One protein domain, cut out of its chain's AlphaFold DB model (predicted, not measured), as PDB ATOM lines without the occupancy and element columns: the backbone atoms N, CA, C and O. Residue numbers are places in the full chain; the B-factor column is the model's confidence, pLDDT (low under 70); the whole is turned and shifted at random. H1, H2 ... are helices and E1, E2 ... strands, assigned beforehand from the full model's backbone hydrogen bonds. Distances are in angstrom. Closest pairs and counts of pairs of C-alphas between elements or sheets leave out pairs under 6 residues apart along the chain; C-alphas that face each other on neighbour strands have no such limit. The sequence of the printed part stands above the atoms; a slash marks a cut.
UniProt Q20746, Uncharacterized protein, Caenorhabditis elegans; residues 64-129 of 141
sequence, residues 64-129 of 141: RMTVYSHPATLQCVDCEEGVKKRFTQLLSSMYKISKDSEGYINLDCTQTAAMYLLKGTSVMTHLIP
ATOM      1  N   ARG A  64     149.612 178.773 136.549       81.72
ATOM      2  CA  ARG A  64     150.196 178.018 137.654       81.72
ATOM      3  C   ARG A  64     150.211 178.869 138.920       81.72
ATOM      4  O   ARG A  64     150.400 180.081 138.857       81.72
ATOM      5  N   MET A  65     150.006 178.212 140.051       87.10
ATOM      6  CA  MET A  65     150.059 178.809 141.376       87.10
ATOM      7  C   MET A  65     151.162 178.122 142.161       87.10
ATOM      8  O   MET A  65     151.215 176.892 142.207       87.10
ATOM      9  N   THR A  66     152.025 178.914 142.780       88.85
ATOM     10  CA  THR A  66     153.093 178.384 143.616       88.85
ATOM     11  C   THR A  66     152.532 178.067 144.998       88.85
ATOM     12  O   THR A  66     152.060 178.962 145.701       88.85
ATOM     13  N   VAL A  67     152.579 176.793 145.380       88.04
ATOM     14  CA  VAL A  67     152.325 176.326 146.745       88.04
ATOM     15  C   VAL A  67     153.671 176.090 147.416       88.04
ATOM     16  O   VAL A  67     154.479 175.282 146.960       88.04
ATOM     17  N   TYR A  68     153.915 176.803 148.501       84.81
ATOM     18  CA  TYR A  68     155.141 176.724 149.274       84.81
ATOM     19  C   TYR A  68     155.032 175.627 150.324       84.81
ATOM     20  O   TYR A  68     154.027 175.492 151.025       84.81
ATOM     21  N   SER A  69     156.102 174.861 150.463       77.27
ATOM     22  CA  SER A  69     156.285 173.887 151.530       77.27
ATOM     23  C   SER A  69     157.717 173.975 152.039       77.27
ATOM     24  O   SER A  69     158.637 174.248 151.271       77.27
ATOM     25  N   HIS A  70     157.934 173.741 153.331       70.97
ATOM     26  CA  HIS A  70     159.284 173.644 153.876       70.97
ATOM     27  C   HIS A  70     159.659 172.168 154.076       70.97
ATOM     28  O   HIS A  70     159.010 171.468 154.865       70.97
ATOM     29  N   PRO A  71     160.722 171.659 153.431       53.68
ATOM     30  CA  PRO A  71     161.259 170.353 153.765       53.68
ATOM     31  C   PRO A  71     162.054 170.468 155.069       53.68
ATOM     32  O   PRO A  71     163.193 170.917 155.060       53.68
ATOM     33  N   ALA A  72     161.418 170.117 156.191       52.19
ATOM     34  CA  ALA A  72     162.008 169.430 157.357       52.19
ATOM     35  C   ALA A  72     161.749 170.034 158.753       52.19
ATOM     36  O   ALA A  72     161.813 169.259 159.699       52.19
ATOM     37  N   THR A  73     161.463 171.334 158.939       50.91
ATOM     38  CA  THR A  73     161.570 171.922 160.302       50.91
ATOM     39  C   THR A  73     160.491 172.909 160.759       50.91
ATOM     40  O   THR A  73     160.575 173.384 161.890       50.91
ATOM     41  N   LEU A  74     159.460 173.227 159.970       49.95
ATOM     42  CA  LEU A  74     158.404 174.134 160.443       49.95
ATOM     43  C   LEU A  74     157.206 173.349 160.981       49.95
ATOM     44  O   LEU A  74     156.547 172.664 160.210       49.95
ATOM     45  N   GLN A  75     156.869 173.556 162.263       54.73
ATOM     46  CA  GLN A  75     155.660 173.061 162.955       54.73
ATOM     47  C   GLN A  75     154.349 173.675 162.415       54.73
ATOM     48  O   GLN A  75     153.387 173.905 163.147       54.73
ATOM     49  N   CYS A  76     154.304 174.026 161.134       63.40
ATOM     50  CA  CYS A  76     153.108 174.564 160.524       63.40
ATOM     51  C   CYS A  76     152.190 173.398 160.164       63.40
ATOM     52  O   CYS A  76     152.352 172.790 159.109       63.40
ATOM     53  N   VAL A  77     151.228 173.102 161.041       60.55
ATOM     54  CA  VAL A  77     150.216 172.047 160.845       60.55
ATOM     55  C   VAL A  77     149.566 172.149 159.455       60.55
ATOM     56  O   VAL A  77     149.380 171.133 158.787       60.55
ATOM     57  N   ASP A  78     149.338 173.369 158.955       59.42
ATOM     58  CA  ASP A  78     148.821 173.620 157.602       59.42
ATOM     59  C   ASP A  78     149.747 173.141 156.477       59.42
ATOM     60  O   ASP A  78     149.308 172.454 155.548       59.42
ATOM     61  N   CYS A  79     151.032 173.512 156.541       62.14
ATOM     62  CA  CYS A  79     152.010 173.150 155.516       62.14
ATOM     63  C   CYS A  79     152.415 171.666 155.632       62.14
ATOM     64  O   CYS A  79     152.685 171.019 154.618       62.14
ATOM     65  N   GLU A  80     152.446 171.102 156.842       56.49
ATOM     66  CA  GLU A  80     152.907 169.734 157.081       56.49
ATOM     67  C   GLU A  80     151.814 168.683 156.913       56.49
ATOM     68  O   GLU A  80     152.008 167.733 156.153       56.49
ATOM     69  N   GLU A  81     150.672 168.826 157.583       62.10
ATOM     70  CA  GLU A  81     149.636 167.792 157.545       62.10
ATOM     71  C   GLU A  81     148.755 167.909 156.310       62.10
ATOM     72  O   GLU A  81     148.365 166.893 155.736       62.10
ATOM     73  N   GLY A  82     148.468 169.137 155.876       67.41
ATOM     74  CA  GLY A  82     147.618 169.387 154.724       67.41
ATOM     75  C   GLY A  82     148.332 169.100 153.406       67.41
ATOM     76  O   GLY A  82     147.974 168.179 152.666       67.41
ATOM     77  N   VAL A  83     149.359 169.893 153.100       74.97
ATOM     78  CA  VAL A  83     150.004 169.866 151.779       74.97
ATOM     79  C   VAL A  83     150.746 168.551 151.538       74.97
ATOM     80  O   VAL A  83     150.533 167.935 150.495       74.97
ATOM     81  N   LYS A  84     151.571 168.065 152.482       72.53
ATOM     82  CA  LYS A  84     152.388 166.848 152.261       72.53
ATOM     83  C   LYS A  84     151.531 165.596 152.041       72.53
ATOM     84  O   LYS A  84     151.811 164.840 151.113       72.53
ATOM     85  N   LYS A  85     150.475 165.382 152.843       74.58
ATOM     86  CA  LYS A  85     149.583 164.209 152.698       74.58
ATOM     87  C   LYS A  85     148.842 164.211 151.359       74.58
ATOM     88  O   LYS A  85     148.627 163.154 150.778       74.58
ATOM     89  N   ARG A  86     148.464 165.392 150.862       78.34
ATOM     90  CA  ARG A  86     147.750 165.555 149.585       78.34
ATOM     91  C   ARG A  86     148.676 165.544 148.373       78.34
ATOM     92  O   ARG A  86     148.265 165.117 147.298       78.34
ATOM     93  N   PHE A  87     149.927 165.966 148.541       83.01
ATOM     94  CA  PHE A  87     150.922 166.019 147.473       83.01
ATOM     95  C   PHE A  87     151.169 164.660 146.817       83.01
ATOM     96  O   PHE A  87     151.271 164.586 145.596       83.01
ATOM     97  N   THR A  88     151.163 163.576 147.594       82.39
ATOM     98  CA  THR A  88     151.340 162.205 147.079       82.39
ATOM     99  C   THR A  88     150.227 161.754 146.125       82.39
ATOM    100  O   THR A  88     150.399 160.759 145.425       82.39
ATOM    101  N   GLN A  89     149.104 162.479 146.070       83.98
ATOM    102  CA  GLN A  89     147.973 162.188 145.185       83.98
ATOM    103  C   GLN A  89     148.019 162.969 143.865       83.98
ATOM    104  O   GLN A  89     147.237 162.685 142.957       83.98
ATOM    105  N   LEU A  90     148.913 163.954 143.736       85.55
ATOM    106  CA  LEU A  90     149.039 164.730 142.507       85.55
ATOM    107  C   LEU A  90     149.729 163.924 141.404       85.55
ATOM    108  O   LEU A  90     150.717 163.227 141.634       85.55
ATOM    109  N   LEU A  91     149.256 164.086 140.167       85.79
ATOM    110  CA  LEU A  91     149.999 163.626 138.994       85.79
ATOM    111  C   LEU A  91     151.200 164.549 138.760       85.79
ATOM    112  O   LEU A  91     151.091 165.765 138.924       85.79
ATOM    113  N   SER A  92     152.323 163.997 138.298       86.46
ATOM    114  CA  SER A  92     153.539 164.771 138.004       86.46
ATOM    115  C   SER A  92     153.331 165.866 136.950       86.46
ATOM    116  O   SER A  92     154.019 166.878 136.970       86.46
ATOM    117  N   SER A  93     152.348 165.716 136.057       89.11
ATOM    118  CA  SER A  93     151.964 166.752 135.088       89.11
ATOM    119  C   SER A  93     151.316 167.983 135.734       89.11
ATOM    120  O   SER A  93     151.243 169.047 135.115       89.11
ATOM    121  N   MET A  94     150.841 167.856 136.974       88.43
ATOM    122  CA  MET A  94     150.116 168.907 137.677       88.43
ATOM    123  C   MET A  94     151.021 169.837 138.474       88.43
ATOM    124  O   MET A  94     150.517 170.834 138.981       88.43
ATOM    125  N   TYR A  95     152.316 169.548 138.613       90.42
ATOM    126  CA  TYR A  95     153.215 170.397 139.385       90.42
ATOM    127  C   TYR A  95     154.647 170.387 138.849       90.42
ATOM    128  O   TYR A  95     155.107 169.419 138.251       90.42
ATOM    129  N   LYS A  96     155.380 171.469 139.110       91.56
ATOM    130  CA  LYS A  96     156.841 171.514 139.010       91.56
ATOM    131  C   LYS A  96     157.411 171.830 140.385       91.56
ATOM    132  O   LYS A  96     156.879 172.685 141.080       91.56
ATOM    133  N   ILE A  97     158.485 171.146 140.762       89.79
ATOM    134  CA  ILE A  97     159.201 171.413 142.011       89.79
ATOM    135  C   ILE A  97     160.397 172.311 141.701       89.79
ATOM    136  O   ILE A  97     161.178 172.017 140.795       89.79
ATOM    137  N   SER A  98     160.561 173.385 142.464       90.71
ATOM    138  CA  SER A  98     161.813 174.137 142.554       90.71
ATOM    139  C   SER A  98     162.141 174.440 144.016       90.71
ATOM    140  O   SER A  98     161.312 174.222 144.899       90.71
ATOM    141  N   LYS A  99     163.372 174.876 144.285       88.14
ATOM    142  CA  LYS A  99     163.817 175.289 145.616       88.14
ATOM    143  C   LYS A  99     164.336 176.719 145.532       88.14
ATOM    144  O   LYS A  99     165.120 177.006 144.628       88.14
ATOM    145  N   ASP A 100     163.879 177.596 146.420       84.15
ATOM    146  CA  ASP A 100     164.388 178.970 146.489       84.15
ATOM    147  C   ASP A 100     165.704 179.056 147.288       84.15
ATOM    148  O   ASP A 100     166.165 178.076 147.883       84.15
ATOM    149  N   SER A 101     166.336 180.234 147.283       86.40
ATOM    150  CA  SER A 101     167.588 180.491 148.011       86.40
ATOM    151  C   SER A 101     167.444 180.383 149.532       86.40
ATOM    152  O   SER A 101     168.437 180.163 150.220       86.40
ATOM    153  N   GLU A 102     166.226 180.524 150.055       81.93
ATOM    154  CA  GLU A 102     165.902 180.367 151.479       81.93
ATOM    155  C   GLU A 102     165.641 178.900 151.856       81.93
ATOM    156  O   GLU A 102     165.558 178.550 153.030       81.93
ATOM    157  N   GLY A 103     165.536 178.021 150.860       81.97
ATOM    158  CA  GLY A 103     165.359 176.592 151.022       81.97
ATOM    159  C   GLY A 103     163.913 176.103 151.011       81.97
ATOM    160  O   GLY A 103     163.697 174.905 151.221       81.97
ATOM    161  N   TYR A 104     162.943 176.968 150.709       83.04
ATOM    162  CA  TYR A 104     161.555 176.559 150.512       83.04
ATOM    163  C   TYR A 104     161.422 175.730 149.244       83.04
ATOM    164  O   TYR A 104     162.018 176.031 148.211       83.04
ATOM    165  N   ILE A 105     160.593 174.693 149.324       84.70
ATOM    166  CA  ILE A 105     160.097 173.992 148.150       84.70
ATOM    167  C   ILE A 105     158.934 174.792 147.579       84.70
ATOM    168  O   ILE A 105     157.922 175.009 148.245       84.70
ATOM    169  N   ASN A 106     159.064 175.139 146.310       87.96
ATOM    170  CA  ASN A 106     158.024 175.748 145.506       87.96
ATOM    171  C   ASN A 106     157.392 174.657 144.643       87.96
ATOM    172  O   ASN A 106     158.067 174.047 143.809       87.96
ATOM    173  N   LEU A 107     156.102 174.415 144.838       88.57
ATOM    174  CA  LEU A 107     155.293 173.585 143.960       88.57
ATOM    175  C   LEU A 107     154.528 174.503 143.008       88.57
ATOM    176  O   LEU A 107     153.491 175.046 143.374       88.57
ATOM    177  N   ASP A 108     155.015 174.679 141.783       90.88
ATOM    178  CA  ASP A 108     154.261 175.388 140.747       90.88
ATOM    179  C   ASP A 108     153.181 174.459 140.205       90.88
ATOM    180  O   ASP A 108     153.403 173.670 139.281       90.88
ATOM    181  N   CYS A 109     152.013 174.522 140.822       90.07
ATOM    182  CA  CYS A 109     150.896 173.641 140.550       90.07
ATOM    183  C   CYS A 109     149.987 174.211 139.463       90.07
ATOM    184  O   CYS A 109     149.797 175.422 139.358       90.07
ATOM    185  N   THR A 110     149.342 173.337 138.688       88.11
ATOM    186  CA  THR A 110     148.093 173.714 138.018       88.11
ATOM    187  C   THR A 110     147.100 174.183 139.072       88.11
ATOM    188  O   THR A 110     147.152 173.749 140.226       88.11
ATOM    189  N   GLN A 111     146.166 175.047 138.692       85.06
ATOM    190  CA  GLN A 111     145.228 175.595 139.662       85.06
ATOM    191  C   GLN A 111     144.450 174.509 140.412       85.06
ATOM    192  O   GLN A 111     144.355 174.570 141.632       85.06
ATOM    193  N   THR A 112     143.950 173.485 139.719       86.51
ATOM    194  CA  THR A 112     143.219 172.386 140.368       86.51
ATOM    195  C   THR A 112     144.074 171.668 141.411       86.51
ATOM    196  O   THR A 112     143.584 171.378 142.499       86.51
ATOM    197  N   ALA A 113     145.358 171.428 141.118       89.45
ATOM    198  CA  ALA A 113     146.283 170.860 142.095       89.45
ATOM    199  C   ALA A 113     146.513 171.805 143.277       89.45
ATOM    200  O   ALA A 113     146.450 171.359 144.416       89.45
ATOM    201  N   ALA A 114     146.731 173.096 143.028       89.26
ATOM    202  CA  ALA A 114     146.973 174.069 144.087       89.26
ATOM    203  C   ALA A 114     145.766 174.202 145.029       89.26
ATOM    204  O   ALA A 114     145.914 174.105 146.245       89.26
ATOM    205  N   MET A 115     144.559 174.327 144.466       88.12
ATOM    206  CA  MET A 115     143.306 174.365 145.225       88.12
ATOM    207  C   MET A 115     143.129 173.100 146.063       88.12
ATOM    208  O   MET A 115     142.765 173.175 147.233       88.12
ATOM    209  N   TYR A 116     143.413 171.937 145.471       87.90
ATOM    210  CA  TYR A 116     143.342 170.661 146.170       87.90
ATOM    211  C   TYR A 116     144.357 170.580 147.320       87.90
ATOM    212  O   TYR A 116     143.989 170.209 148.432       87.90
ATOM    213  N   LEU A 117     145.612 170.982 147.095       87.19
ATOM    214  CA  LEU A 117     146.654 171.001 148.125       87.19
ATOM    215  C   LEU A 117     146.332 171.949 149.279       87.19
ATOM    216  O   LEU A 117     146.630 171.616 150.425       87.19
ATOM    217  N   LEU A 118     145.736 173.105 148.989       86.17
ATOM    218  CA  LEU A 118     145.405 174.134 149.972       86.17
ATOM    219  C   LEU A 118     144.037 173.915 150.641       86.17
ATOM    220  O   LEU A 118     143.740 174.592 151.622       86.17
ATOM    221  N   LYS A 119     143.216 172.961 150.186       84.77
ATOM    222  CA  LYS A 119     141.919 172.630 150.798       84.77
ATOM    223  C   LYS A 119     142.043 172.424 152.318       84.77
ATOM    224  O   LYS A 119     142.882 171.658 152.786       84.77
ATOM    225  N   GLY A 120     141.225 173.118 153.098       79.47
ATOM    226  CA  GLY A 120     141.195 173.073 154.564       79.47
ATOM    227  C   GLY A 120     142.389 173.700 155.271       79.47
ATOM    228  O   GLY A 120     142.412 173.716 156.493       79.47
ATOM    229  N   THR A 121     143.363 174.244 154.542       81.11
ATOM    230  CA  THR A 121     144.415 175.043 155.182       81.11
ATOM    231  C   THR A 121     143.847 176.366 155.685       81.11
ATOM    232  O   THR A 121     142.849 176.869 155.146       81.11
ATOM    233  N   SER A 122     144.504 176.973 156.672       77.29
ATOM    234  CA  SER A 122     144.178 178.336 157.114       77.29
ATOM    235  C   SER A 122     144.198 179.345 155.963       77.29
ATOM    236  O   SER A 122     143.319 180.198 155.873       77.29
ATOM    237  N   VAL A 123     145.149 179.199 155.033       81.10
ATOM    238  CA  VAL A 123     145.300 180.045 153.841       81.10
ATOM    239  C   VAL A 123     144.045 180.028 152.976       81.10
ATOM    240  O   VAL A 123     143.511 181.083 152.636       81.10
ATOM    241  N   MET A 124     143.564 178.832 152.629       85.10
ATOM    242  CA  MET A 124     142.353 178.686 151.823       85.10
ATOM    243  C   MET A 124     141.135 179.183 152.594       85.10
ATOM    244  O   MET A 124     140.348 179.948 152.053       85.10
ATOM    245  N   THR A 125     141.011 178.799 153.864       84.43
ATOM    246  CA  THR A 125     139.859 179.136 154.713       84.43
ATOM    247  C   THR A 125     139.730 180.636 154.968       84.43
ATOM    248  O   THR A 125     138.619 181.135 155.115       84.43
ATOM    249  N   HIS A 126     140.840 181.378 154.961       82.81
ATOM    250  CA  HIS A 126     140.819 182.832 155.107       82.81
ATOM    251  C   HIS A 126     140.167 183.550 153.915       82.81
ATOM    252  O   HIS A 126     139.588 184.618 154.090       82.81
ATOM    253  N   LEU A 127     140.263 182.994 152.701       84.11
ATOM    254  CA  LEU A 127     139.711 183.614 151.486       84.11
ATOM    255  C   LEU A 127     138.447 182.918 150.971       84.11
ATOM    256  O   LEU A 127     137.617 183.554 150.327       84.11
ATOM    257  N   ILE A 128     138.315 181.618 151.218       85.30
ATOM    258  CA  ILE A 128     137.236 180.770 150.721       85.30
ATOM    259  C   ILE A 128     136.668 179.977 151.902       85.30
ATOM    260  O   ILE A 128     137.351 179.088 152.409       85.30
ATOM    261  N   PRO A 129     135.422 180.245 152.325       84.79
ATOM    262  CA  PRO A 129     134.771 179.483 153.386       84.79
ATOM    263  C   PRO A 129     134.741 177.973 153.113       84.79
ATOM    264  O   PRO A 129     134.688 177.530 151.961       84.79
TER     265      PRO A 129
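Overview. This is residues 64 to 129 of the 141 residues of an uncharacterized protein of Caenorhabditis elegans (UniProt Q20746). A small three-stranded sheet has helices H1 and H2 packed on one face, two layers in all, while its other face is bare; the short helix H3 lies off the sheet, beyond H2. The printed part has 66 residues, with E1, H1, E2, E3, H2 and H3 in chain order. The sheet order is E1, E3, E2, all antiparallel, and the class is mixed, helices and strands. The whole is compact and rounded, with a radius of gyration of the C-alphas of 11.3 A and spans of 33 by 29 by 19 A.

Arrangement. E1, residues 65 to 69, is antiparallel to E3, residues 105 to 109; N 67 and O 107 are 2.8 A apart, within hydrogen-bond range. E2, residues 95 to 99, forms a hairpin with E3; N 98 and O 106 are 2.9 A apart, within hydrogen-bond range. H1, residues 77 to 87, is on the sheet, its closest C-alphas to E1 being Cys 79 and Ser 69, 5.9 A. E1, H1 and E2 form a split strand-helix-strand unit, two strands running the same way with E3 between them; its crossover is right-handed. H2, residues 111 to 118, is on the sheet at a height of 8.0 A. H1 and H2 touch, closest at C-alphas 83 and 117, 5.1 A, at a steep tilt of 43 degrees, opposite ways. H3, residues 122 to 127, is close to but not clearly touching H2; C-alphas 124 and 118 are closest, 5.8 A. Every O i to N i+4 pair is within hydrogen-bond range in H2, but 4 of 7 in H1 and 1 of 2 in H3.

Along the chain. E1 begins at C-alpha 65, (150.059, 178.809, 141.376). E2 spans 13.2 A, H1 14.7 A and H2 10.4 A. H3 ends at C-alpha 127, (139.711, 183.614, 151.486).

Size, cuts and confidence. The C-alphas of Ser 101 and Pro 129 are farthest apart, 33.3 A. The printed part has no cut and no long link. Residues 71 to 82 have pLDDT under 70.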